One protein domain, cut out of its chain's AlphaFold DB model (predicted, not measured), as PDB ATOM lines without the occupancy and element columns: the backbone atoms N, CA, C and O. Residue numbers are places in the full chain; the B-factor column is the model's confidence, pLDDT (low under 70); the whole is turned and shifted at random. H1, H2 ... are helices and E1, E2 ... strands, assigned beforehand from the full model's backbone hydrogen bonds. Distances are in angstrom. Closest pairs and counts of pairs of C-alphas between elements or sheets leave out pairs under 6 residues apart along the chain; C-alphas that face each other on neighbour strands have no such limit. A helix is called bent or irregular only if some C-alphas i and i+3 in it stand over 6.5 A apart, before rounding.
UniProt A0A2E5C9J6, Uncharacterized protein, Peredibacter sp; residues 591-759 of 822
ATOM      1  N   TRP A 591     -11.922   0.820 -19.992       84.44
ATOM      2  CA  TRP A 591     -12.931   0.320 -20.940       84.44
ATOM      3  C   TRP A 591     -13.144  -1.195 -20.824       84.44
ATOM      4  O   TRP A 591     -14.273  -1.643 -20.652       84.44
ATOM      5  N   GLU A 592     -12.054  -1.972 -20.834       84.06
ATOM      6  CA  GLU A 592     -12.093  -3.435 -20.669       84.06
ATOM      7  C   GLU A 592     -12.744  -3.806 -19.331       84.06
ATOM      8  O   GLU A 592     -13.623  -4.662 -19.265       84.06
ATOM      9  N   MET A 593     -12.374  -3.101 -18.259       87.19
ATOM     10  CA  MET A 593     -12.879  -3.395 -16.926       87.19
ATOM     11  C   MET A 593     -14.377  -3.099 -16.764       87.19
ATOM     12  O   MET A 593     -15.084  -3.834 -16.067       87.19
ATOM     13  N   PHE A 594     -14.868  -2.032 -17.397       86.31
ATOM     14  CA  PHE A 594     -16.289  -1.696 -17.404       86.31
ATOM     15  C   PHE A 594     -17.113  -2.752 -18.136       86.31
ATOM     16  O   PHE A 594     -18.094  -3.238 -17.576       86.31
ATOM     17  N   ASP A 595     -16.672  -3.162 -19.325       78.25
ATOM     18  CA  ASP A 595     -17.333  -4.204 -20.116       78.25
ATOM     19  C   ASP A 595     -17.353  -5.558 -19.378       78.25
ATOM     20  O   ASP A 595     -18.328  -6.310 -19.444       78.25
ATOM     21  N   GLU A 596     -16.304  -5.866 -18.610       79.38
ATOM     22  CA  GLU A 596     -16.266  -7.082 -17.801       79.38
ATOM     23  C   GLU A 596     -17.204  -7.044 -16.587       79.38
ATOM     24  O   GLU A 596     -17.723  -8.086 -16.185       79.38
ATOM     25  N   THR A 597     -17.400  -5.879 -15.969       82.62
ATOM     26  CA  THR A 597     -17.920  -5.790 -14.591       82.62
ATOM     27  C   THR A 597     -19.316  -5.193 -14.495       82.62
ATOM     28  O   THR A 597     -20.082  -5.560 -13.600       82.62
ATOM     29  N   VAL A 598     -19.665  -4.285 -15.404       85.31
ATOM     30  CA  VAL A 598     -20.838  -3.419 -15.284       85.31
ATOM     31  C   VAL A 598     -21.894  -3.824 -16.309       85.31
ATOM     32  O   VAL A 598     -21.613  -3.928 -17.498       85.31
ATOM     33  N   GLY A 599     -23.124  -4.069 -15.852       84.75
ATOM     34  CA  GLY A 599     -24.246  -4.331 -16.756       84.75
ATOM     35  C   GLY A 599     -24.803  -3.030 -17.321       84.75
ATOM     36  O   GLY A 599     -24.860  -2.031 -16.601       84.75
ATOM     37  N   ARG A 600     -25.242  -3.029 -18.581       87.44
ATOM     38  CA  ARG A 600     -25.807  -1.837 -19.232       87.44
ATOM     39  C   ARG A 600     -27.197  -2.126 -19.787       87.44
ATOM     40  O   ARG A 600     -27.419  -3.176 -20.377       87.44
ATOM     41  N   LYS A 601     -28.124  -1.181 -19.641       90.69
ATOM     42  CA  LYS A 601     -29.354  -1.100 -20.437       90.69
ATOM     43  C   LYS A 601     -29.130  -0.079 -21.537       90.69
ATOM     44  O   LYS A 601     -28.906   1.095 -21.244       90.69
ATOM     45  N   HIS A 602     -29.213  -0.521 -22.780       91.50
ATOM     46  CA  HIS A 602     -29.183   0.349 -23.945       91.50
ATOM     47  C   HIS A 602     -30.607   0.582 -24.425       91.50
ATOM     48  O   HIS A 602     -31.354  -0.377 -24.603       91.50
ATOM     49  N   THR A 603     -30.961   1.841 -24.656       95.00
ATOM     50  CA  THR A 603     -32.181   2.241 -25.356       95.00
ATOM     51  C   THR A 603     -31.774   2.763 -26.725       95.00
ATOM     52  O   THR A 603     -30.977   3.697 -26.821       95.00
ATOM     53  N   CYS A 604     -32.304   2.159 -27.782       95.62
ATOM     54  CA  CYS A 604     -31.874   2.372 -29.157       95.62
ATOM     55  C   CYS A 604     -33.059   2.772 -30.033       95.62
ATOM     56  O   CYS A 604     -34.146   2.209 -29.909       95.62
ATOM     57  N   ARG A 605     -32.829   3.714 -30.950       96.31
ATOM     58  CA  ARG A 605     -33.796   4.126 -31.973       96.31
ATOM     59  C   ARG A 605     -33.374   3.602 -33.333       96.31
ATOM     60  O   ARG A 605     -32.266   3.895 -33.774       96.31
ATOM     61  N   CYS A 606     -34.253   2.880 -34.011       94.12
ATOM     62  CA  CYS A 606     -34.030   2.444 -35.381       94.12
ATOM     63  C   CYS A 606     -34.012   3.636 -36.340       94.12
ATOM     64  O   CYS A 606     -34.946   4.442 -36.374       94.12
ATOM     65  N   ASN A 607     -32.972   3.714 -37.166       89.69
ATOM     66  CA  ASN A 607     -32.872   4.672 -38.266       89.69
ATOM     67  C   ASN A 607     -32.815   3.988 -39.646       89.69
ATOM     68  O   ASN A 607     -33.194   4.621 -40.627       89.69
ATOM     69  N   GLY A 608     -32.439   2.704 -39.722       85.38
ATOM     70  CA  GLY A 608     -32.451   1.906 -40.957       85.38
ATOM     71  C   GLY A 608     -33.739   1.088 -41.174       85.38
ATOM     72  O   GLY A 608     -34.431   0.769 -40.200       85.38
ATOM     73  N   PRO A 609     -34.072   0.723 -42.429       87.00
ATOM     74  CA  PRO A 609     -35.251  -0.085 -42.749       87.00
ATOM     75  C   PRO A 609     -35.183  -1.495 -42.143       87.00
ATOM     76  O   PRO A 609     -36.183  -1.944 -41.587       87.00
ATOM     77  N   GLN A 610     -34.011  -2.140 -42.126       87.50
ATOM     78  CA  GLN A 610     -33.848  -3.488 -41.566       87.50
ATOM     79  C   GLN A 610     -34.138  -3.525 -40.055       87.50
ATOM     80  O   GLN A 610     -34.833  -4.412 -39.574       87.50
ATOM     81  N   CYS A 611     -33.683  -2.520 -39.296       90.38
ATOM     82  CA  CYS A 611     -33.957  -2.415 -37.855       90.38
ATOM     83  C   CYS A 611     -35.460  -2.275 -37.568       90.38
ATOM     84  O   CYS A 611     -35.995  -2.920 -36.666       90.38
ATOM     85  N   LYS A 612     -36.160  -1.459 -38.368       90.62
ATOM     86  CA  LYS A 612     -37.617  -1.294 -38.258       90.62
ATOM     87  C   LYS A 612     -38.363  -2.576 -38.618       90.62
ATOM     88  O   LYS A 612     -39.404  -2.843 -38.028       90.62
ATOM     89  N   GLN A 613     -37.845  -3.351 -39.568       89.12
ATOM     90  CA  GLN A 613     -38.408  -4.645 -39.936       89.12
ATOM     91  C   GLN A 613     -38.236  -5.663 -38.800       89.12
ATOM     92  O   GLN A 613     -39.225  -6.215 -38.337       89.12
ATOM     93  N   ILE A 614     -37.036  -5.774 -38.222       90.75
ATOM     94  CA  ILE A 614     -36.755  -6.628 -37.051       90.75
ATOM     95  C   ILE A 614     -37.673  -6.305 -35.864       90.75
ATOM     96  O   ILE A 614     -38.168  -7.214 -35.204       90.75
ATOM     97  N   LEU A 615     -37.924  -5.017 -35.594       91.94
ATOM     98  CA  LEU A 615     -38.875  -4.584 -34.562       91.94
ATOM     99  C   LEU A 615     -40.302  -5.089 -34.823       91.94
ATOM    100  O   LEU A 615     -40.996  -5.458 -33.876       91.94
ATOM    101  N   LYS A 616     -40.745  -5.080 -36.087       89.88
ATOM    102  CA  LYS A 616     -42.074  -5.560 -36.497       89.88
ATOM    103  C   LYS A 616     -42.179  -7.080 -36.460       89.88
ATOM    104  O   LYS A 616     -43.224  -7.591 -36.075       89.88
ATOM    105  N   ASP A 617     -41.108  -7.774 -36.834       88.62
ATOM    106  CA  ASP A 617     -41.055  -9.237 -36.927       88.62
ATOM    107  C   ASP A 617     -41.021  -9.933 -35.562       88.62
ATOM    108  O   ASP A 617     -41.157 -11.150 -35.481       88.62
ATOM    109  N   GLY A 618     -40.879  -9.167 -34.481       87.00
ATOM    110  CA  GLY A 618     -41.166  -9.623 -33.131       87.00
ATOM    111  C   GLY A 618     -39.938  -9.761 -32.239       87.00
ATOM    112  O   GLY A 618     -38.830  -9.295 -32.517       87.00
ATOM    113  N   LYS A 619     -40.152 -10.390 -31.081       87.50
ATOM    114  CA  LYS A 619     -39.163 -10.410 -29.998       87.50
ATOM    115  C   LYS A 619     -37.940 -11.262 -30.335       87.50
ATOM    116  O   LYS A 619     -36.826 -10.896 -29.966       87.50
ATOM    117  N   ARG A 620     -38.129 -12.390 -31.022       87.25
ATOM    118  CA  ARG A 620     -37.053 -13.346 -31.303       87.25
ATOM    119  C   ARG A 620     -36.006 -12.803 -32.294       87.25
ATOM    120  O   ARG A 620     -34.821 -12.863 -31.952       87.25
ATOM    121  N   PRO A 621     -36.386 -12.199 -33.439       89.50
ATOM    122  CA  PRO A 621     -35.445 -11.475 -34.300       89.50
ATOM    123  C   PRO A 621     -34.691 -10.380 -33.544       89.50
ATOM    124  O   PRO A 621     -33.473 -10.269 -33.657       89.50
ATOM    125  N   LEU A 622     -35.387  -9.612 -32.701       90.00
ATOM    126  CA  LEU A 622     -34.770  -8.546 -31.914       90.00
ATOM    127  C   LEU A 622     -33.772  -9.073 -30.866       90.00
ATOM    128  O   LEU A 622     -32.723  -8.468 -30.624       90.00
ATOM    129  N   GLU A 623     -34.063 -10.214 -30.242       88.25
ATOM    130  CA  GLU A 623     -33.126 -10.884 -29.340       88.25
ATOM    131  C   GLU A 623     -31.831 -11.269 -30.046       88.25
ATOM    132  O   GLU A 623     -30.760 -10.991 -29.510       88.25
ATOM    133  N   LEU A 624     -31.922 -11.852 -31.238       86.44
ATOM    134  CA  LEU A 624     -30.761 -12.215 -32.047       86.44
ATOM    135  C   LEU A 624     -30.018 -10.968 -32.559       86.44
ATOM    136  O   LEU A 624     -28.796 -10.918 -32.518       86.44
ATOM    137  N   TYR A 625     -30.735  -9.923 -32.976       87.56
ATOM    138  CA  TYR A 625     -30.155  -8.680 -33.506       87.56
ATOM    139  C   TYR A 625     -29.362  -7.881 -32.459       87.56
ATOM    140  O   TYR A 625     -28.448  -7.124 -32.783       87.56
ATOM    141  N   THR A 626     -29.706  -8.060 -31.183       88.44
ATOM    142  CA  THR A 626     -29.001  -7.464 -30.035       88.44
ATOM    143  C   THR A 626     -27.906  -8.368 -29.465       88.44
ATOM    144  O   THR A 626     -27.230  -7.994 -28.499       88.44
ATOM    145  N   GLU A 627     -27.723  -9.561 -30.032       83.75
ATOM    146  CA  GLU A 627     -26.605 -10.443 -29.715       83.75
ATOM    147  C   GLU A 627     -25.383 -10.040 -30.533       83.75
ATOM    148  O   GLU A 627     -25.461  -9.655 -31.698       83.75
ATOM    149  N   GLY A 628     -24.228 -10.040 -29.873       72.44
ATOM    150  CA  GLY A 628     -22.976  -9.857 -30.579       72.44
ATOM    151  C   GLY A 628     -22.677 -11.114 -31.372       72.44
ATOM    152  O   GLY A 628     -22.805 -12.210 -30.825       72.44
ATOM    153  N   LEU A 629     -22.198 -10.935 -32.608       67.44
ATOM    154  CA  LEU A 629     -21.523 -11.992 -33.355       67.44
ATOM    155  C   LEU A 629     -20.595 -12.724 -32.401       67.44
ATOM    156  O   LEU A 629     -19.744 -12.090 -31.761       67.44
ATOM    157  N   TRP A 630     -20.752 -14.038 -32.289       66.62
ATOM    158  CA  TRP A 630     -19.858 -14.837 -31.473       66.62
ATOM    159  C   TRP A 630     -18.424 -14.642 -31.975       66.62
ATOM    160  O   TRP A 630     -18.043 -15.116 -33.039       66.62
ATOM    161  N   SER A 631     -17.673 -13.826 -31.225       51.28
ATOM    162  CA  SER A 631     -16.675 -12.847 -31.684       51.28
ATOM    163  C   SER A 631     -15.492 -13.398 -32.484       51.28
ATOM    164  O   SER A 631     -14.343 -13.305 -32.061       51.28
ATOM    165  N   SER A 632     -15.785 -13.847 -33.706       48.09
ATOM    166  CA  SER A 632     -14.950 -14.590 -34.649       48.09
ATOM    167  C   SER A 632     -15.120 -16.104 -34.515       48.09
ATOM    168  O   SER A 632     -14.384 -16.756 -33.775       48.09
ATOM    169  N   LEU A 633     -15.966 -16.670 -35.380       50.47
ATOM    170  CA  LEU A 633     -15.859 -18.046 -35.889       50.47
ATOM    171  C   LEU A 633     -14.386 -18.493 -36.050       50.47
ATOM    172  O   LEU A 633     -14.027 -19.617 -35.725       50.47
ATOM    173  N   ASN A 634     -13.498 -17.570 -36.450       48.66
ATOM    174  CA  ASN A 634     -12.056 -17.787 -36.590       48.66
ATOM    175  C   ASN A 634     -11.257 -17.934 -35.280       48.66
ATOM    176  O   ASN A 634     -10.279 -18.671 -35.268       48.66
ATOM    177  N   LYS A 635     -11.632 -17.263 -34.182       54.75
ATOM    178  CA  LYS A 635     -10.871 -17.306 -32.912       54.75
ATOM    179  C   LYS A 635     -11.054 -18.611 -32.145       54.75
ATOM    180  O   LYS A 635     -10.299 -18.880 -31.222       54.75
ATOM    181  N   ARG A 636     -12.063 -19.400 -32.513       67.00
ATOM    182  CA  ARG A 636     -12.375 -20.686 -31.880       67.00
ATOM    183  C   ARG A 636     -12.075 -21.877 -32.776       67.00
ATOM    184  O   ARG A 636     -12.321 -22.994 -32.351       67.00
ATOM    185  N   LYS A 637     -11.473 -21.653 -33.951       70.56
ATOM    186  CA  LYS A 637     -11.019 -22.722 -34.857       70.56
ATOM    187  C   LYS A 637     -10.025 -23.685 -34.210       70.56
ATOM    188  O   LYS A 637      -9.880 -24.802 -34.682       70.56
ATOM    189  N   SER A 638      -9.343 -23.266 -33.142       74.25
ATOM    190  CA  SER A 638      -8.462 -24.146 -32.369       74.25
ATOM    191  C   SER A 638      -9.214 -25.257 -31.632       74.25
ATOM    192  O   SER A 638      -8.640 -26.320 -31.421       74.25
ATOM    193  N   ILE A 639     -10.480 -25.032 -31.260       83.44
ATOM    194  CA  ILE A 639     -11.278 -25.958 -30.437       83.44
ATOM    195  C   ILE A 639     -12.596 -26.394 -31.091       83.44
ATOM    196  O   ILE A 639     -13.122 -27.440 -30.720       83.44
ATOM    197  N   CYS A 640     -13.126 -25.637 -32.057       87.19
ATOM    198  CA  CYS A 640     -14.396 -25.903 -32.730       87.19
ATOM    199  C   CYS A 640     -14.304 -25.702 -34.248       87.19
ATOM    200  O   CYS A 640     -13.902 -24.639 -34.721       87.19
ATOM    201  N   ASP A 641     -14.787 -26.697 -34.988       88.19
ATOM    202  CA  ASP A 641     -15.114 -26.601 -36.411       88.19
ATOM    203  C   ASP A 641     -16.577 -26.140 -36.569       88.19
ATOM    204  O   ASP A 641     -17.375 -26.296 -35.640       88.19
ATOM    205  N   TYR A 642     -16.956 -25.563 -37.717       88.12
ATOM    206  CA  TYR A 642     -18.344 -25.152 -37.963       88.12
ATOM    207  C   TYR A 642     -18.800 -25.352 -39.413       88.12
ATOM    208  O   TYR A 642     -18.000 -25.261 -40.344       88.12
ATOM    209  N   THR A 643     -20.110 -25.531 -39.585       89.81
ATOM    210  CA  THR A 643     -20.787 -25.667 -40.882       89.81
ATOM    211  C   THR A 643     -21.991 -24.729 -40.939       89.81
ATOM    212  O   THR A 643     -22.780 -24.673 -39.995       89.81
ATOM    213  N   LEU A 644     -22.146 -23.976 -42.033       89.75
ATOM    214  CA  LEU A 644     -23.351 -23.178 -42.289       89.75
ATOM    215  C   LEU A 644     -24.487 -24.110 -42.722       89.75
ATOM    216  O   LEU A 644     -24.344 -24.828 -43.707       89.75
ATOM    217  N   LEU A 645     -25.605 -24.087 -42.000       91.50
ATOM    218  CA  LEU A 645     -26.781 -24.904 -42.305       91.50
ATOM    219  C   LEU A 645     -27.836 -24.141 -43.109       91.50
ATOM    220  O   LEU A 645     -28.468 -24.718 -43.990       91.50
ATOM    221  N   ARG A 646     -28.067 -22.863 -42.781       91.00
ATOM    222  CA  ARG A 646     -29.118 -22.045 -43.404       91.00
ATOM    223  C   ARG A 646     -28.818 -20.554 -43.297       91.00
ATOM    224  O   ARG A 646     -28.281 -20.121 -42.281       91.00
ATOM    225  N   THR A 647     -29.249 -19.795 -44.299       90.12
ATOM    226  CA  THR A 647     -29.267 -18.326 -44.321       90.12
ATOM    227  C   THR A 647     -30.709 -17.836 -44.455       90.12
ATOM    228  O   THR A 647     -31.503 -18.464 -45.153       90.12
ATOM    229  N   TYR A 648     -31.039 -16.751 -43.762       88.50
ATOM    230  CA  TYR A 648     -32.297 -16.014 -43.854       88.50
ATOM    231  C   TYR A 648     -31.992 -14.583 -44.293       88.50
ATOM    232  O   TYR A 648     -31.143 -13.916 -43.686       88.50
ATOM    233  N   GLU A 649     -32.695 -14.125 -45.323       87.88
ATOM    234  CA  GLU A 649     -32.664 -12.737 -45.789       87.88
ATOM    235  C   GLU A 649     -33.645 -11.861 -44.991       87.88
ATOM    236  O   GLU A 649     -34.440 -12.362 -44.188       87.88
ATOM    237  N   ASP A 650     -33.581 -10.544 -45.179       81.25
ATOM    238  CA  ASP A 650     -34.299  -9.566 -44.353       81.25
ATOM    239  C   ASP A 650     -35.829  -9.672 -44.417       81.25
ATOM    240  O   ASP A 650     -36.507  -9.459 -43.412       81.25
ATOM    241  N   TYR A 651     -36.380 -10.094 -45.554       84.38
ATOM    242  CA  TYR A 651     -37.808 -10.374 -45.718       84.38
ATOM    243  C   TYR A 651     -38.265 -11.696 -45.072       84.38
ATOM    244  O   TYR A 651     -39.467 -11.965 -45.022       84.38
ATOM    245  N   GLU A 652     -37.345 -12.535 -44.580       88.12
ATOM    246  CA  GLU A 652     -37.647 -13.806 -43.906       88.12
ATOM    247  C   GLU A 652     -37.428 -13.759 -42.391       88.12
ATOM    248  O   GLU A 652     -37.546 -14.790 -41.723       88.12
ATOM    249  N   PHE A 653     -37.100 -12.598 -41.815       89.62
ATOM    250  CA  PHE A 653     -36.775 -12.503 -40.389       89.62
ATOM    251  C   PHE A 653     -37.934 -12.887 -39.468       89.62
ATOM    252  O   PHE A 653     -37.687 -13.427 -38.393       89.62
ATOM    253  N   ASN A 654     -39.187 -12.738 -39.897       86.69
ATOM    254  CA  ASN A 654     -40.347 -13.276 -39.177       86.69
ATOM    255  C   ASN A 654     -40.284 -14.804 -38.961       86.69
ATOM    256  O   ASN A 654     -40.792 -15.305 -37.963       86.69
ATOM    257  N   ARG A 655     -39.609 -15.561 -39.837       88.38
ATOM    258  CA  ARG A 655     -39.404 -17.017 -39.697       88.38
ATOM    259  C   ARG A 655     -38.333 -17.376 -38.663       88.38
ATOM    260  O   ARG A 655     -38.123 -18.557 -38.389       88.38
ATOM    261  N   LEU A 656     -37.631 -16.391 -38.097       87.56
ATOM    262  CA  LEU A 656     -36.635 -16.620 -37.050       87.56
ATOM    263  C   LEU A 656     -37.262 -16.914 -35.685       87.56
ATOM    264  O   LEU A 656     -36.517 -17.309 -34.787       87.56
ATOM    265  N   GLU A 657     -38.582 -16.773 -35.508       81.31
ATOM    266  CA  GLU A 657     -39.264 -17.212 -34.280       81.31
ATOM    267  C   GLU A 657     -38.959 -18.679 -33.942       81.31
ATOM    268  O   GLU A 657     -38.675 -18.994 -32.785       81.31
ATOM    269  N   ASP A 658     -38.863 -19.534 -34.963       79.50
ATOM    270  CA  ASP A 658     -38.550 -20.961 -34.822       79.50
ATOM    271  C   ASP A 658     -37.039 -21.259 -34.755       79.50
ATOM    272  O   ASP A 658     -36.622 -22.406 -34.564       79.50
ATOM    273  N   SER A 659     -36.183 -20.245 -34.932       84.19
ATOM    274  CA  SER A 659     -34.732 -20.439 -34.966       84.19
ATOM    275  C   SER A 659     -34.157 -20.648 -33.555       84.19
ATOM    276  O   SER A 659     -34.421 -19.860 -32.630       84.19
ATOM    277  N   PRO A 660     -33.317 -21.681 -33.344       80.19
ATOM    278  CA  PRO A 660     -32.745 -21.940 -32.035       80.19
ATOM    279  C   PRO A 660     -31.736 -20.855 -31.659       80.19
ATOM    280  O   PRO A 660     -30.896 -20.447 -32.464       80.19
ATOM    281  N   LYS A 661     -31.779 -20.412 -30.397       79.69
ATOM    282  CA  LYS A 661     -30.720 -19.561 -29.837       79.69
ATOM    283  C   LYS A 661     -29.470 -20.398 -29.666       79.69
ATOM    284  O   LYS A 661     -28.451 -20.118 -30.276       79.69
ATOM    285  N   PHE A 662     -29.601 -21.466 -28.895       86.38
ATOM    286  CA  PHE A 662     -28.665 -22.572 -28.864       86.38
ATOM    287  C   PHE A 662     -29.475 -23.854 -28.878       86.38
ATOM    288  O   PHE A 662     -30.436 -23.990 -28.122       86.38
ATOM    289  N   LYS A 663     -29.075 -24.799 -29.717       90.56
ATOM    290  CA  LYS A 663     -29.609 -26.156 -29.694       90.56
ATOM    291  C   LYS A 663     -28.445 -27.111 -29.531       90.56
ATOM    292  O   LYS A 663     -27.675 -27.305 -30.465       90.56
ATOM    293  N   VAL A 664     -28.302 -27.675 -28.336       92.44
ATOM    294  CA  VAL A 664     -27.328 -28.741 -28.091       92.44
ATOM    295  C   VAL A 664     -27.783 -29.972 -28.864       92.44
ATOM    296  O   VAL A 664     -28.902 -30.443 -28.678       92.44
ATOM    297  N   ILE A 665     -26.920 -30.461 -29.748       94.44
ATOM    298  CA  ILE A 665     -27.127 -31.702 -30.495       94.44
ATOM    299  C   ILE A 665     -26.485 -32.863 -29.733       94.44
ATOM    300  O   ILE A 665     -27.074 -33.935 -29.626       94.44
ATOM    301  N   ARG A 666     -25.290 -32.641 -29.168       93.81
ATOM    302  CA  ARG A 666     -24.527 -33.638 -28.408       93.81
ATOM    303  C   ARG A 666     -23.600 -32.955 -27.405       93.81
ATOM    304  O   ARG A 666     -22.959 -31.972 -27.754       93.81
ATOM    305  N   ASP A 667     -23.518 -33.482 -26.189       93.19
ATOM    306  CA  ASP A 667     -22.674 -32.948 -25.114       93.19
ATOM    307  C   ASP A 667     -22.122 -34.112 -24.278       93.19
ATOM    308  O   ASP A 667     -22.875 -34.778 -23.570       93.19
ATOM    309  N   ASN A 668     -20.834 -34.425 -24.420       88.88
ATOM    310  CA  ASN A 668     -20.160 -35.492 -23.672       88.88
ATOM    311  C   ASN A 668     -18.690 -35.123 -23.404       88.88
ATOM    312  O   ASN A 668     -18.242 -34.030 -23.757       88.88
ATOM    313  N   ASP A 669     -17.932 -36.011 -22.767       82.00
ATOM    314  CA  ASP A 669     -16.542 -35.731 -22.376       82.00
ATOM    315  C   ASP A 669     -15.600 -35.518 -23.576       82.00
ATOM    316  O   ASP A 669     -14.581 -34.847 -23.452       82.00
ATOM    317  N   LYS A 670     -15.949 -36.048 -24.756       83.69
ATOM    318  CA  LYS A 670     -15.121 -36.002 -25.972       83.69
ATOM    319  C   LYS A 670     -15.476 -34.855 -26.910       83.69
ATOM    320  O   LYS A 670     -14.621 -34.408 -27.676       83.69
ATOM    321  N   GLU A 671     -16.727 -34.400 -26.904       90.31
ATOM    322  CA  GLU A 671     -17.188 -33.370 -27.832       90.31
ATOM    323  C   GLU A 671     -18.443 -32.620 -27.366       90.31
ATOM    324  O   GLU A 671     -19.294 -33.144 -26.642       90.31
ATOM    325  N   LEU A 672     -18.579 -31.395 -27.873       91.81
ATOM    326  CA  LEU A 672     -19.776 -30.566 -27.774       91.81
ATOM    327  C   LEU A 672     -20.210 -30.167 -29.190       91.81
ATOM    328  O   LEU A 672     -19.493 -29.442 -29.878       91.81
ATOM    329  N   VAL A 673     -21.392 -30.617 -29.614       93.25
ATOM    330  CA  VAL A 673     -22.017 -30.249 -30.891       93.25
ATOM    331  C   VAL A 673     -23.270 -29.432 -30.627       93.25
ATOM    332  O   VAL A 673     -24.163 -29.876 -29.900       93.25
ATOM    333  N   PHE A 674     -23.367 -28.246 -31.223       92.25
ATOM    334  CA  PHE A 674     -24.525 -27.374 -31.042       92.25
ATOM    335  C   PHE A 674     -24.798 -26.495 -32.258       92.25
ATOM    336  O   PHE A 674     -23.888 -26.144 -32.999       92.25
ATOM    337  N   GLN A 675     -26.056 -26.093 -32.422       91.50
ATOM    338  CA  GLN A 675     -26.473 -25.120 -33.425       91.50
ATOM    339  C   GLN A 675     -26.703 -23.746 -32.789       91.50
ATOM    340  O   GLN A 675     -27.204 -23.664 -31.663       91.50
ATOM    341  N   HIS A 676     -26.354 -22.679 -33.505       89.25
ATOM    342  CA  HIS A 676     -26.556 -21.289 -33.089       89.25
ATOM    343  C   HIS A 676     -26.924 -20.415 -34.288       89.25
ATOM    344  O   HIS A 676     -26.397 -20.606 -35.384       89.25
ATOM    345  N   THR A 677     -27.823 -19.459 -34.058       88.94
ATOM    346  CA  THR A 677     -28.256 -18.481 -35.059       88.94
ATOM    347  C   THR A 677     -27.586 -17.136 -34.783       88.94
ATOM    348  O   THR A 677     -27.751 -16.606 -33.688       88.94
ATOM    349  N   ASP A 678     -26.872 -16.582 -35.761       85.12
ATOM    350  CA  ASP A 678     -26.141 -15.309 -35.674       85.12
ATOM    351  C   ASP A 678     -26.622 -14.326 -36.755       85.12
ATOM    352  O   ASP A 678     -26.906 -14.737 -37.881       85.12
ATOM    353  N   PHE A 679     -26.628 -13.021 -36.459       85.19
ATOM    354  CA  PHE A 679     -26.777 -11.980 -37.482       85.19
ATOM    355  C   PHE A 679     -25.422 -11.575 -38.064       85.19
ATOM    356  O   PHE A 679     -24.527 -11.139 -37.339       85.19
ATOM    357  N   ILE A 680     -25.284 -11.663 -39.384       79.25
ATOM    358  CA  ILE A 680     -24.085 -11.272 -40.124       79.25
ATOM    359  C   ILE A 680     -24.391 -10.063 -40.990       79.25
ATOM    360  O   ILE A 680     -25.427  -9.995 -41.646       79.25
ATOM    361  N   ARG A 681     -23.447  -9.123 -41.018       73.75
ATOM    362  CA  ARG A 681     -23.486  -7.978 -41.921       73.75
ATOM    363  C   ARG A 681     -22.475  -8.145 -43.046       73.75
ATOM    364  O   ARG A 681     -21.292  -8.352 -42.769       73.75
ATOM    365  N   LEU A 682     -22.931  -7.955 -44.278       74.38
ATOM    366  CA  LEU A 682     -22.087  -7.778 -45.457       74.38
ATOM    367  C   LEU A 682     -22.466  -6.435 -46.082       74.38
ATOM    368  O   LEU A 682     -23.583  -6.262 -46.546       74.38
ATOM    369  N   GLU A 683     -21.552  -5.465 -46.020       76.81
ATOM    370  CA  GLU A 683     -21.779  -4.094 -46.503       76.81
ATOM    371  C   GLU A 683     -23.039  -3.434 -45.896       76.81
ATOM    372  O   GLU A 683     -23.016  -3.030 -44.722       76.81
ATOM    373  N   THR A 684     -24.109  -3.307 -46.688       70.19
ATOM    374  CA  THR A 684     -25.415  -2.742 -46.314       70.19
ATOM    375  C   THR A 684     -26.451  -3.788 -45.921       70.19
ATOM    376  O   THR A 684     -27.461  -3.423 -45.316       70.19
ATOM    377  N   ASP A 685     -26.193  -5.060 -46.213       78.94
ATOM    378  CA  ASP A 685     -27.160  -6.138 -46.056       78.94
ATOM    379  C   ASP A 685     -26.955  -6.871 -44.731       78.94
ATOM    380  O   ASP A 685     -25.841  -7.006 -44.203       78.94
ATOM    381  N   LEU A 686     -28.073  -7.324 -44.172       84.00
ATOM    382  CA  LEU A 686     -28.134  -8.035 -42.908       84.00
ATOM    383  C   LEU A 686     -28.754  -9.409 -43.167       84.00
ATOM    384  O   LEU A 686     -29.844  -9.494 -43.719       84.00
ATOM    385  N   PHE A 687     -28.069 -10.464 -42.739       86.50
ATOM    386  CA  PHE A 687     -28.502 -11.854 -42.887       86.50
ATOM    387  C   PHE A 687     -28.522 -12.534 -41.523       86.50
ATOM    388  O   PHE A 687     -27.697 -12.207 -40.669       86.50
ATOM    389  N   ALA A 688     -29.396 -13.518 -41.325       88.81
ATOM    390  CA  ALA A 688     -29.317 -14.412 -40.173       88.81
ATOM    391  C   ALA A 688     -28.883 -15.813 -40.616       88.81
ATOM    392  O   ALA A 688     -29.508 -16.421 -41.480       88.81
ATOM    393  N   ASN A 689     -27.816 -16.340 -40.019       89.44
ATOM    394  CA  ASN A 689     -27.227 -17.626 -40.378       89.44
ATOM    395  C   ASN A 689     -27.330 -18.619 -39.224       89.44
ATOM    396  O   ASN A 689     -26.961 -18.297 -38.098       89.44
ATOM    397  N   ILE A 690     -27.763 -19.846 -39.518       90.94
ATOM    398  CA  ILE A 690     -27.701 -20.973 -38.587       90.94
ATOM    399  C   ILE A 690     -26.413 -21.743 -38.850       90.94
ATOM    400  O   ILE A 690     -26.220 -22.292 -39.936       90.94
ATOM    401  N   TYR A 691     -25.562 -21.827 -37.836       88.88
ATOM    402  CA  TYR A 691     -24.337 -22.615 -37.844       88.88
ATOM    403  C   TYR A 691     -24.473 -23.833 -36.945       88.88
ATOM    404  O   TYR A 691     -25.055 -23.736 -35.868       88.88
ATOM    405  N   GLU A 692     -23.873 -24.948 -37.347       91.69
ATOM    406  CA  GLU A 692     -23.565 -26.064 -36.459       91.69
ATOM    407  C   GLU A 692     -22.085 -26.043 -36.112       91.69
ATOM    408  O   GLU A 692     -21.233 -26.001 -36.995       91.69
ATOM    409  N   TYR A 693     -21.788 -26.075 -34.821       90.31
ATOM    410  CA  TYR A 693     -20.448 -26.097 -34.270       90.31
ATOM    411  C   TYR A 693     -20.147 -27.485 -33.730       90.31
ATOM    412  O   TYR A 693     -20.960 -28.045 -32.998       90.31
ATOM    413  N   THR A 694     -18.964 -28.005 -34.038       92.06
ATOM    414  CA  THR A 694     -18.431 -29.253 -33.485       92.06
ATOM    415  C   THR A 694     -17.131 -28.955 -32.754       92.06
ATOM    416  O   THR A 694     -16.094 -28.729 -33.377       92.06
ATOM    417  N   CYS A 695     -17.188 -28.947 -31.426       90.44
ATOM    418  CA  CYS A 695     -16.044 -28.698 -30.561       90.44
ATOM    419  C   CYS A 695     -15.466 -30.012 -30.041       90.44
ATOM    420  O   CYS A 695     -16.198 -30.815 -29.463       90.44
ATOM    421  N   LYS A 696     -14.166 -30.231 -30.251       86.75
ATOM    422  CA  LYS A 696     -13.455 -31.460 -29.862       86.75
ATOM    423  C   LYS A 696     -12.844 -31.324 -28.464       86.75
ATOM    424  O   LYS A 696     -12.811 -30.233 -27.895       86.75
ATOM    425  N   GLU A 697     -12.352 -32.437 -27.931       85.56
ATOM    426  CA  GLU A 697     -11.602 -32.495 -26.675       85.56
ATOM    427  C   GLU A 697     -10.437 -31.484 -26.656       85.56
ATOM    428  O   GLU A 697      -9.683 -31.344 -27.626       85.56
ATOM    429  N   CYS A 698     -10.312 -30.765 -25.540       85.50
ATOM    430  CA  CYS A 698      -9.270 -29.769 -25.316       85.50
ATOM    431  C   CYS A 698      -7.898 -30.421 -25.075       85.50
ATOM    432  O   CYS A 698      -7.800 -31.496 -24.490       85.50
ATOM    433  N   ARG A 699      -6.813 -29.755 -25.484       86.31
ATOM    434  CA  ARG A 699      -5.430 -30.265 -25.376       86.31
ATOM    435  C   ARG A 699      -4.565 -29.493 -24.384       86.31
ATOM    436  O   ARG A 699      -3.485 -29.953 -24.020       86.31
ATOM    437  N   SER A 700      -5.016 -28.322 -23.940       85.56
ATOM    438  CA  SER A 700      -4.318 -27.483 -22.964       85.56
ATOM    439  C   SER A 700      -5.257 -27.001 -21.859       85.56
ATOM    440  O   SER A 700      -6.472 -26.932 -22.034       85.56
ATOM    441  N   LYS A 701      -4.696 -26.606 -20.709       80.69
ATOM    442  CA  LYS A 701      -5.473 -26.057 -19.581       80.69
ATOM    443  C   LYS A 701      -6.294 -24.820 -19.977       80.69
ATOM    444  O   LYS A 701      -7.376 -24.602 -19.436       80.69
ATOM    445  N   GLU A 702      -5.775 -24.010 -20.895       78.00
ATOM    446  CA  GLU A 702      -6.461 -22.828 -21.416       78.00
ATOM    447  C   GLU A 702      -7.633 -23.223 -22.324       78.00
ATOM    448  O   GLU A 702      -8.755 -22.783 -22.082       78.00
ATOM    449  N   GLU A 703      -7.409 -24.147 -23.266       83.75
ATOM    450  CA  GLU A 703      -8.468 -24.691 -24.128       83.75
ATOM    451  C   GLU A 703      -9.580 -25.359 -23.319       83.75
ATOM    452  O   GLU A 703     -10.754 -25.170 -23.624       83.75
ATOM    453  N   CYS A 704      -9.237 -26.097 -22.260       82.94
ATOM    454  CA  CYS A 704     -10.230 -26.743 -21.405       82.94
ATOM    455  C   CYS A 704     -11.069 -25.722 -20.632       82.94
ATOM    456  O   CYS A 704     -12.289 -25.846 -20.567       82.94
ATOM    457  N   ASN A 705     -10.443 -24.669 -20.097       79.31
ATOM    458  CA  ASN A 705     -11.178 -23.584 -19.449       79.31
ATOM    459  C   ASN A 705     -12.127 -22.871 -20.421       79.31
ATOM    460  O   ASN A 705     -13.227 -22.472 -20.031       79.31
ATOM    461  N   ASP A 706     -11.715 -22.680 -21.671       78.38
ATOM    462  CA  ASP A 706     -12.539 -22.012 -22.673       78.38
ATOM    463  C   ASP A 706     -13.658 -22.910 -23.209       78.38
ATOM    464  O   ASP A 706     -14.781 -22.426 -23.386       78.38
ATOM    465  N   LEU A 707     -13.406 -24.212 -23.371       85.12
ATOM    466  CA  LEU A 707     -14.429 -25.202 -23.704       85.12
ATOM    467  C   LEU A 707     -15.477 -25.326 -22.589       85.12
ATOM    468  O   LEU A 707     -16.665 -25.371 -22.888       85.12
ATOM    469  N   GLU A 708     -15.084 -25.290 -21.315       85.12
ATOM    470  CA  GLU A 708     -16.023 -25.300 -20.181       85.12
ATOM    471  C   GLU A 708     -16.893 -24.036 -20.122       85.12
ATOM    472  O   GLU A 708     -18.118 -24.102 -19.973       85.12
ATOM    473  N   LYS A 709     -16.295 -22.852 -20.317       79.62
ATOM    474  CA  LYS A 709     -17.066 -21.597 -20.430       79.62
ATOM    475  C   LYS A 709     -18.048 -21.658 -21.595       79.62
ATOM    476  O   LYS A 709     -19.176 -21.178 -21.473       79.62
ATOM    477  N   LEU A 710     -17.612 -22.215 -22.725       82.38
ATOM    478  CA  LEU A 710     -18.433 -22.413 -23.908       82.38
ATOM    479  C   LEU A 710     -19.601 -23.360 -23.615       82.38
ATOM    480  O   LEU A 710     -20.754 -22.965 -23.796       82.38
ATOM    481  N   ARG A 711     -19.316 -24.552 -23.086       87.06
ATOM    482  CA  ARG A 711     -20.303 -25.562 -22.695       87.06
ATOM    483  C   ARG A 711     -21.339 -24.966 -21.753       87.06
ATOM    484  O   ARG A 711     -22.536 -25.051 -22.027       87.06
ATOM    485  N   SER A 712     -20.911 -24.238 -20.717       83.31
ATOM    486  CA  SER A 712     -21.837 -23.558 -19.804       83.31
ATOM    487  C   SER A 712     -22.693 -22.480 -20.482       83.31
ATOM    488  O   SER A 712     -23.800 -22.237 -20.007       83.31
ATOM    489  N   ARG A 713     -22.209 -21.775 -21.512       80.75
ATOM    490  CA  ARG A 713     -23.005 -20.754 -22.221       80.75
ATOM    491  C   ARG A 713     -24.048 -21.386 -23.129       80.75
ATOM    492  O   ARG A 713     -25.196 -20.956 -23.102       80.75
ATOM    493  N   VAL A 714     -23.656 -22.412 -23.883       85.38
ATOM    494  CA  VAL A 714     -24.534 -23.125 -24.822       85.38
ATOM    495  C   VAL A 714     -25.655 -23.833 -24.063       85.38
ATOM    496  O   VAL A 714     -26.826 -23.615 -24.359       85.38
ATOM    497  N   THR A 715     -25.313 -24.611 -23.033       84.25
ATOM    498  CA  THR A 715     -26.293 -25.364 -22.222       84.25
ATOM    499  C   THR A 715     -27.281 -24.457 -21.490       84.25
ATOM    500  O   THR A 715     -28.462 -24.778 -21.401       84.25
ATOM    501  N   LYS A 716     -26.835 -23.285 -21.019       81.06
ATOM    502  CA  LYS A 716     -27.703 -22.277 -20.382       81.06
ATOM    503  C   LYS A 716     -28.390 -21.338 -21.384       81.06
ATOM    504  O   LYS A 716     -29.120 -20.446 -20.964       81.06
ATOM    505  N   GLN A 717     -28.140 -21.509 -22.682       79.31
ATOM    506  CA  GLN A 717     -28.617 -20.657 -23.775       79.31
ATOM    507  C   GLN A 717     -28.297 -19.152 -23.609       79.31
ATOM    508  O   GLN A 717     -29.093 -18.275 -23.955       79.31
ATOM    509  N   ILE A 718     -27.112 -18.831 -23.082       72.81
ATOM    510  CA  ILE A 718     -26.673 -17.457 -22.791       72.81
ATOM    511  C   ILE A 718     -25.743 -16.961 -23.908       72.81
ATOM    512  O   ILE A 718     -24.579 -17.361 -23.990       72.81
ATOM    513  N   GLY A 719     -26.246 -16.048 -24.743       70.62
ATOM    514  CA  GLY A 719     -25.470 -15.355 -25.784       70.62
ATOM    515  C   GLY A 719     -24.849 -14.046 -25.269       70.62
ATOM    516  O   GLY A 719     -25.438 -13.413 -24.393       70.62
ATOM    517  N   PRO A 720     -23.674 -13.610 -25.757       71.00
ATOM    518  CA  PRO A 720     -23.141 -12.288 -25.453       71.00
ATOM    519  C   PRO A 720     -24.036 -11.223 -26.098       71.00
ATOM    520  O   PRO A 720     -24.342 -11.295 -27.285       71.00
ATOM    521  N   LYS A 721     -24.470 -10.233 -25.323       76.31
ATOM    522  CA  LYS A 721     -25.183  -9.068 -25.865       76.31
ATOM    523  C   LYS A 721     -24.181  -8.008 -26.304       76.31
ATOM    524  O   LYS A 721     -23.069  -7.959 -25.779       76.31
ATOM    525  N   LEU A 722     -24.575  -7.185 -27.271       80.31
ATOM    526  CA  LEU A 722     -23.767  -6.052 -27.714       80.31
ATOM    527  C   LEU A 722     -23.534  -5.055 -26.568       80.31
ATOM    528  O   LEU A 722     -24.362  -4.902 -25.676       80.31
ATOM    529  N   ASN A 723     -22.413  -4.340 -26.616       78.12
ATOM    530  CA  ASN A 723     -22.101  -3.280 -25.648       78.12
ATOM    531  C   ASN A 723     -22.530  -1.886 -26.139       78.12
ATOM    532  O   ASN A 723     -22.298  -0.890 -25.457       78.12
ATOM    533  N   THR A 724     -23.131  -1.819 -27.327       85.00
ATOM    534  CA  THR A 724     -23.636  -0.614 -27.992       85.00
ATOM    535  C   THR A 724     -24.875  -0.965 -28.808       85.00
ATOM    536  O   THR A 724     -25.103  -2.132 -29.126       85.00
ATOM    537  N   CYS A 725     -25.657   0.039 -29.202       89.69
ATOM    538  CA  CYS A 725     -26.769  -0.179 -30.122       89.69
ATOM    539  C   CYS A 725     -26.290  -0.815 -31.446       89.69
ATOM    540  O   CYS A 725     -25.240  -0.417 -31.959       89.69
ATOM    541  N   PRO A 726     -27.024  -1.807 -31.982       89.31
ATOM    542  CA  PRO A 726     -26.666  -2.483 -33.225       89.31
ATOM    543  C   PRO A 726     -26.731  -1.546 -34.439       89.31
ATOM    544  O   PRO A 726     -27.417  -0.522 -34.441       89.31
ATOM    545  N   THR A 727     -26.020  -1.921 -35.502       83.44
ATOM    546  CA  THR A 727     -25.945  -1.148 -36.756       83.44
ATOM    547  C   THR A 727     -27.325  -1.007 -37.394       83.44
ATOM    548  O   THR A 727     -28.021  -2.005 -37.541       83.44
ATOM    549  N   GLY A 728     -27.710   0.203 -37.813       86.31
ATOM    550  CA  GLY A 728     -29.084   0.509 -38.246       86.31
ATOM    551  C   GLY A 728     -29.978   1.034 -37.113       86.31
ATOM    552  O   GLY A 728     -31.175   1.267 -37.316       86.31
ATOM    553  N   SER A 729     -29.383   1.262 -35.938       91.81
ATOM    554  CA  SER A 729     -29.966   2.005 -34.826       91.81
ATOM    555  C   SER A 729     -28.957   2.979 -34.205       91.81
ATOM    556  O   SER A 729     -27.745   2.838 -34.370       91.81
ATOM    557  N   THR A 730     -29.454   3.977 -33.478       92.62
ATOM    558  CA  THR A 730     -28.649   4.957 -32.730       92.62
ATOM    559  C   THR A 730     -28.976   4.909 -31.241       92.62
ATOM    560  O   THR A 730     -30.156   4.771 -30.898       92.62
ATOM    561  N   PRO A 731     -27.985   5.072 -30.346       91.69
ATOM    562  CA  PRO A 731     -28.237   5.136 -28.912       91.69
ATOM    563  C   PRO A 731     -29.037   6.384 -28.545       91.69
ATOM    564  O   PRO A 731     -28.676   7.497 -28.916       91.69
ATOM    565  N   LEU A 732     -30.120   6.183 -27.797       90.38
ATOM    566  CA  LEU A 732     -30.849   7.248 -27.106       90.38
ATOM    567  C   LEU A 732     -30.365   7.405 -25.675       90.38
ATOM    568  O   LEU A 732     -30.204   8.519 -25.192       90.38
ATOM    569  N   GLU A 733     -30.142   6.282 -25.001       88.19
ATOM    570  CA  GLU A 733     -29.742   6.263 -23.605       88.19
ATOM    571  C   GLU A 733     -28.932   4.999 -23.318       88.19
ATOM    572  O   GLU A 733     -29.174   3.935 -23.891       88.19
ATOM    573  N   THR A 734     -27.954   5.102 -22.424       86.44
ATOM    574  CA  THR A 734     -27.282   3.944 -21.833       86.44
ATOM    575  C   THR A 734     -27.246   4.142 -20.327       86.44
ATOM    576  O   THR A 734     -26.622   5.085 -19.848       86.44
ATOM    577  N   LYS A 735     -27.932   3.263 -19.592       85.94
ATOM    578  CA  LYS A 735     -27.918   3.236 -18.125       85.94
ATOM    579  C   LYS A 735     -27.076   2.073 -17.645       85.94
ATOM    580  O   LYS A 735     -27.249   0.959 -18.133       85.94
ATOM    581  N   TYR A 736     -26.223   2.296 -16.659       85.25
ATOM    582  CA  TYR A 736     -25.588   1.198 -15.946       85.25
ATOM    583  C   TYR A 736     -26.565   0.661 -14.905       85.25
ATOM    584  O   TYR A 736     -27.209   1.417 -14.177       85.25
ATOM    585  N   LEU A 737     -26.719  -0.655 -14.880       80.81
ATOM    586  CA  LEU A 737     -27.681  -1.325 -14.018       80.81
ATOM    587  C   LEU A 737     -26.972  -1.924 -12.815       80.81
ATOM    588  O   LEU A 737     -25.897  -2.477 -12.989       80.81
ATOM    589  N   PRO A 738     -27.569  -1.927 -11.617       73.75
ATOM    590  CA  PRO A 738     -27.101  -2.775 -10.533       73.75
ATOM    591  C   PRO A 738     -27.125  -4.254 -10.939       73.75
ATOM    592  O   PRO A 738     -27.954  -4.697 -11.735       73.75
ATOM    593  N   ARG A 739     -26.272  -5.070 -10.311       69.62
ATOM    594  CA  ARG A 739     -26.197  -6.521 -10.570       69.62
ATOM    595  C   ARG A 739     -27.555  -7.238 -10.509       69.62
ATOM    596  O   ARG A 739     -27.766  -8.167 -11.279       69.62
ATOM    597  N   SER A 740     -28.438  -6.850  -9.592       70.62
ATOM    598  CA  SER A 740     -29.779  -7.442  -9.443       70.62
ATOM    599  C   SER A 740     -30.678  -7.214 -10.659       70.62
ATOM    600  O   SER A 740     -31.616  -7.975 -10.873       70.62
ATOM    601  N   GLU A 741     -30.392  -6.186 -11.453       75.88
ATOM    602  CA  GLU A 741     -31.217  -5.743 -12.576       75.88
ATOM    603  C   GLU A 741     -30.572  -6.044 -13.931       75.88
ATOM    604  O   GLU A 741     -31.279  -6.127 -14.934       75.88
ATOM    605  N   ALA A 742     -29.259  -6.304 -13.961       73.06
ATOM    606  CA  ALA A 742     -28.479  -6.678 -15.141       73.06
ATOM    607  C   ALA A 742     -28.786  -8.107 -15.646       73.06
ATOM    608  O   ALA A 742     -27.884  -8.903 -15.892       73.06
ATOM    609  N   SER A 743     -30.061  -8.472 -15.761       75.62
ATOM    610  CA  SER A 743     -30.537  -9.711 -16.392       75.62
ATOM    611  C   SER A 743     -30.711  -9.503 -17.898       75.62
ATOM    612  O   SER A 743     -31.150  -8.430 -18.303       75.62
ATOM    613  N   GLN A 744     -30.372 -10.494 -18.738       75.94
ATOM    614  CA  GLN A 744     -30.600 -10.375 -20.188       75.94
ATOM    615  C   GLN A 744     -32.086 -10.169 -20.461       75.94
ATOM    616  O   GLN A 744     -32.902 -11.050 -20.196       75.94
ATOM    617  N   LYS A 745     -32.423  -9.002 -20.997       84.94
ATOM    618  CA  LYS A 745     -33.783  -8.622 -21.362       84.94
ATOM    619  C   LYS A 745     -33.743  -7.808 -22.636       84.94
ATOM    620  O   LYS A 745     -32.794  -7.055 -22.850       84.94
ATOM    621  N   VAL A 746     -34.769  -7.981 -23.452       89.62
ATOM    622  CA  VAL A 746     -35.017  -7.224 -24.675       89.62
ATOM    623  C   VAL A 746     -36.483  -6.818 -24.650       89.62
ATOM    624  O   VAL A 746     -37.349  -7.651 -24.374       89.62
ATOM    625  N   GLU A 747     -36.743  -5.540 -24.887       91.69
ATOM    626  CA  GLU A 747     -38.064  -4.926 -24.791       91.69
ATOM    627  C   GLU A 747     -38.279  -4.023 -26.006       91.69
ATOM    628  O   GLU A 747     -37.483  -3.114 -26.254       91.69
ATOM    629  N   VAL A 748     -39.359  -4.258 -26.751       92.69
ATOM    630  CA  VAL A 748     -39.872  -3.288 -27.725       92.69
ATOM    631  C   VAL A 748     -40.572  -2.188 -26.933       92.69
ATOM    632  O   VAL A 748     -41.429  -2.483 -26.104       92.69
ATOM    633  N   ILE A 749     -40.177  -0.935 -27.152       92.38
ATOM    634  CA  ILE A 749     -40.763   0.227 -26.470       92.38
ATOM    635  C   ILE A 749     -41.869   0.822 -27.338       92.38
ATOM    636  O   ILE A 749     -42.972   1.066 -26.859       92.38
ATOM    637  N   ASP A 750     -41.575   1.035 -28.620       91.06
ATOM    638  CA  ASP A 750     -42.510   1.556 -29.614       91.06
ATOM    639  C   ASP A 750     -42.119   1.077 -31.026       91.06
ATOM    640  O   ASP A 750     -41.227   0.243 -31.189       91.06
ATOM    641  N   SER A 751     -42.782   1.601 -32.062       88.94
ATOM    642  CA  SER A 751     -42.576   1.195 -33.461       88.94
ATOM    643  C   SER A 751     -41.175   1.477 -34.024       88.94
ATOM    644  O   SER A 751     -40.838   0.946 -35.081       88.94
ATOM    645  N   ASN A 752     -40.361   2.294 -33.352       94.38
ATOM    646  CA  ASN A 752     -39.000   2.645 -33.760       94.38
ATOM    647  C   ASN A 752     -37.967   2.516 -32.629       94.38
ATOM    648  O   ASN A 752     -36.791   2.792 -32.870       94.38
ATOM    649  N   THR A 753     -38.363   2.124 -31.420       95.88
ATOM    650  CA  THR A 753     -37.490   2.125 -30.245       95.88
ATOM    651  C   THR A 753     -37.529   0.777 -29.537       95.88
ATOM    652  O   THR A 753     -38.592   0.214 -29.275       95.88
ATOM    653  N   PHE A 754     -36.357   0.283 -29.153       95.44
ATOM    654  CA  PHE A 754     -36.209  -0.884 -28.288       95.44
ATOM    655  C   PHE A 754     -35.193  -0.619 -27.189       95.44
ATOM    656  O   PHE A 754     -34.388   0.313 -27.258       95.44
ATOM    657  N   SER A 755     -35.198  -1.481 -26.180       94.69
ATOM    658  CA  SER A 755     -34.104  -1.567 -25.230       94.69
ATOM    659  C   SER A 755     -33.623  -2.992 -25.047       94.69
ATOM    660  O   SER A 755     -34.375  -3.952 -25.214       94.69
ATOM    661  N   PHE A 756     -32.353  -3.131 -24.692       92.06
ATOM    662  CA  PHE A 756     -31.791  -4.411 -24.306       92.06
ATOM    663  C   PHE A 756     -30.759  -4.256 -23.196       92.06
ATOM    664  O   PHE A 756     -30.155  -3.198 -23.024       92.06
ATOM    665  N   THR A 757     -30.577  -5.324 -22.426       89.38
ATOM    666  CA  THR A 757     -29.633  -5.366 -21.309       89.38
ATOM    667  C   THR A 757     -28.444  -6.257 -21.636       89.38
ATOM    668  O   THR A 757     -28.618  -7.453 -21.887       89.38
ATOM    669  N   SER A 758     -27.238  -5.695 -21.588       81.75
ATOM    670  CA  SER A 758     -25.985  -6.438 -21.617       81.75
ATOM    671  C   SER A 758     -25.572  -6.829 -20.201       81.75
ATOM    672  O   SER A 758     -25.535  -6.013 -19.276       81.75
ATOM    673  N   GLN A 759     -25.317  -8.125 -20.010       74.56
ATOM    674  CA  GLN A 759     -24.813  -8.627 -18.735       74.56
ATOM    675  C   GLN A 759     -23.305  -8.435 -18.650       74.56
ATOM    676  O   GLN A 759     -22.617  -8.659 -19.648       74.56
TER     677      GLN A 759
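What this domain is: This is residues 591 to 759 of the 822 residues of an uncharacterized protein of Peredibacter sp (UniProt A0A2E5C9J6). Two lobes, each built on a four-stranded, twisted antiparallel sheet, meet at H3, which packs on both sheets. The lobe with the sheet E6 E1 E8 E7 also holds H2; in the other, H6 crosses one face of the sheet E2 E5 E4 E3, and H5 packs near one end of it, beside H2. The 169 printed residues, of mixed class, have six named helices and eight named strands in the order H1 E1 H2 H3 H4 E2 H5 E3 E4 E5 H6 E6 E7 E8. The whole is compact, with a radius of gyration of the C-alphas of 16.5 A and spans of 48 by 37 by 26 A.

Where its parts are: Find C-alpha 591 at (-12.931, 0.320, -20.940), where H1 begins and runs to 597. E1, residues 599 to 606, covers 22.1 A; then come H2, 609 to 617, H3, 619 to 625, and H4, 633 to 636. E2, 640 to 648, covers 23.3 A and H5 takes 650 to 658. E3, 662 to 667, E4, 671 to 682, and E5, 685 to 696, form a meander, each strand the antiparallel neighbour of the one before; E4 covers 31.5 A and E5 33.0 A, bending by 58 degrees at 679 and 51 degrees at 688. H6, 701 to 715, covers 21.0 A, E6, 729 to 737, covers 21.2 A, E7 is 746 to 748, and E8, 753 to 758, ends at (-25.985, -6.438, -21.617).

How they stand to each other: In the first sheet, look for N 602 and O 756 of E1 and E8, 2.8 A apart, N 601 and O 735 of E1 and E6, 2.8 A, and N 755 and O 747 of E8 and E7, 2.8 A. H2 and H3 lie on one face of it, as two layers, helices over a sheet. They are a hairpin at a shallow tilt of 34 degrees, only just short of steep, closest at C-alphas 614 and 621, 5.7 A. H3 is on the second sheet too, C-alphas 625 and 679 being the closest to E4 at 6.2 A. There, N 643 and O 692 of E2 and E5 are 2.9 A apart, N 676 and O 691 of E4 and E5 2.9 A, and N 675 and O 663 of E4 and E3 2.8 A. H6 is on the same face as H3, also as two layers, at a height over the sheet of 10.1 A, across the strands at 75 degrees to E4 on the local plane. H5 is on this sheet and touches H2, closest at C-alphas 617 and 654, 4.7 A; it is irregular, C-alphas 651 and 654 being 7.6 A apart. H4 only grazes the sheet, and H1 is on neither. Every O i to N i+4 pair is within hydrogen-bond range in H1, H2, H3 and H6; H5 has 0 of 5, with 2 of 6 O i to N i+3 pairs, and H4 is too short.

The domain as a whole: The C-alphas of Arg 699 and Ser 751 are the farthest apart, at 49.3 A. The printed part has no cut, and its one long link is residues 716 to 728. Mean pLDDT of the printed part is 84.3; look for values under 70 at residues 629 to 636 and 739.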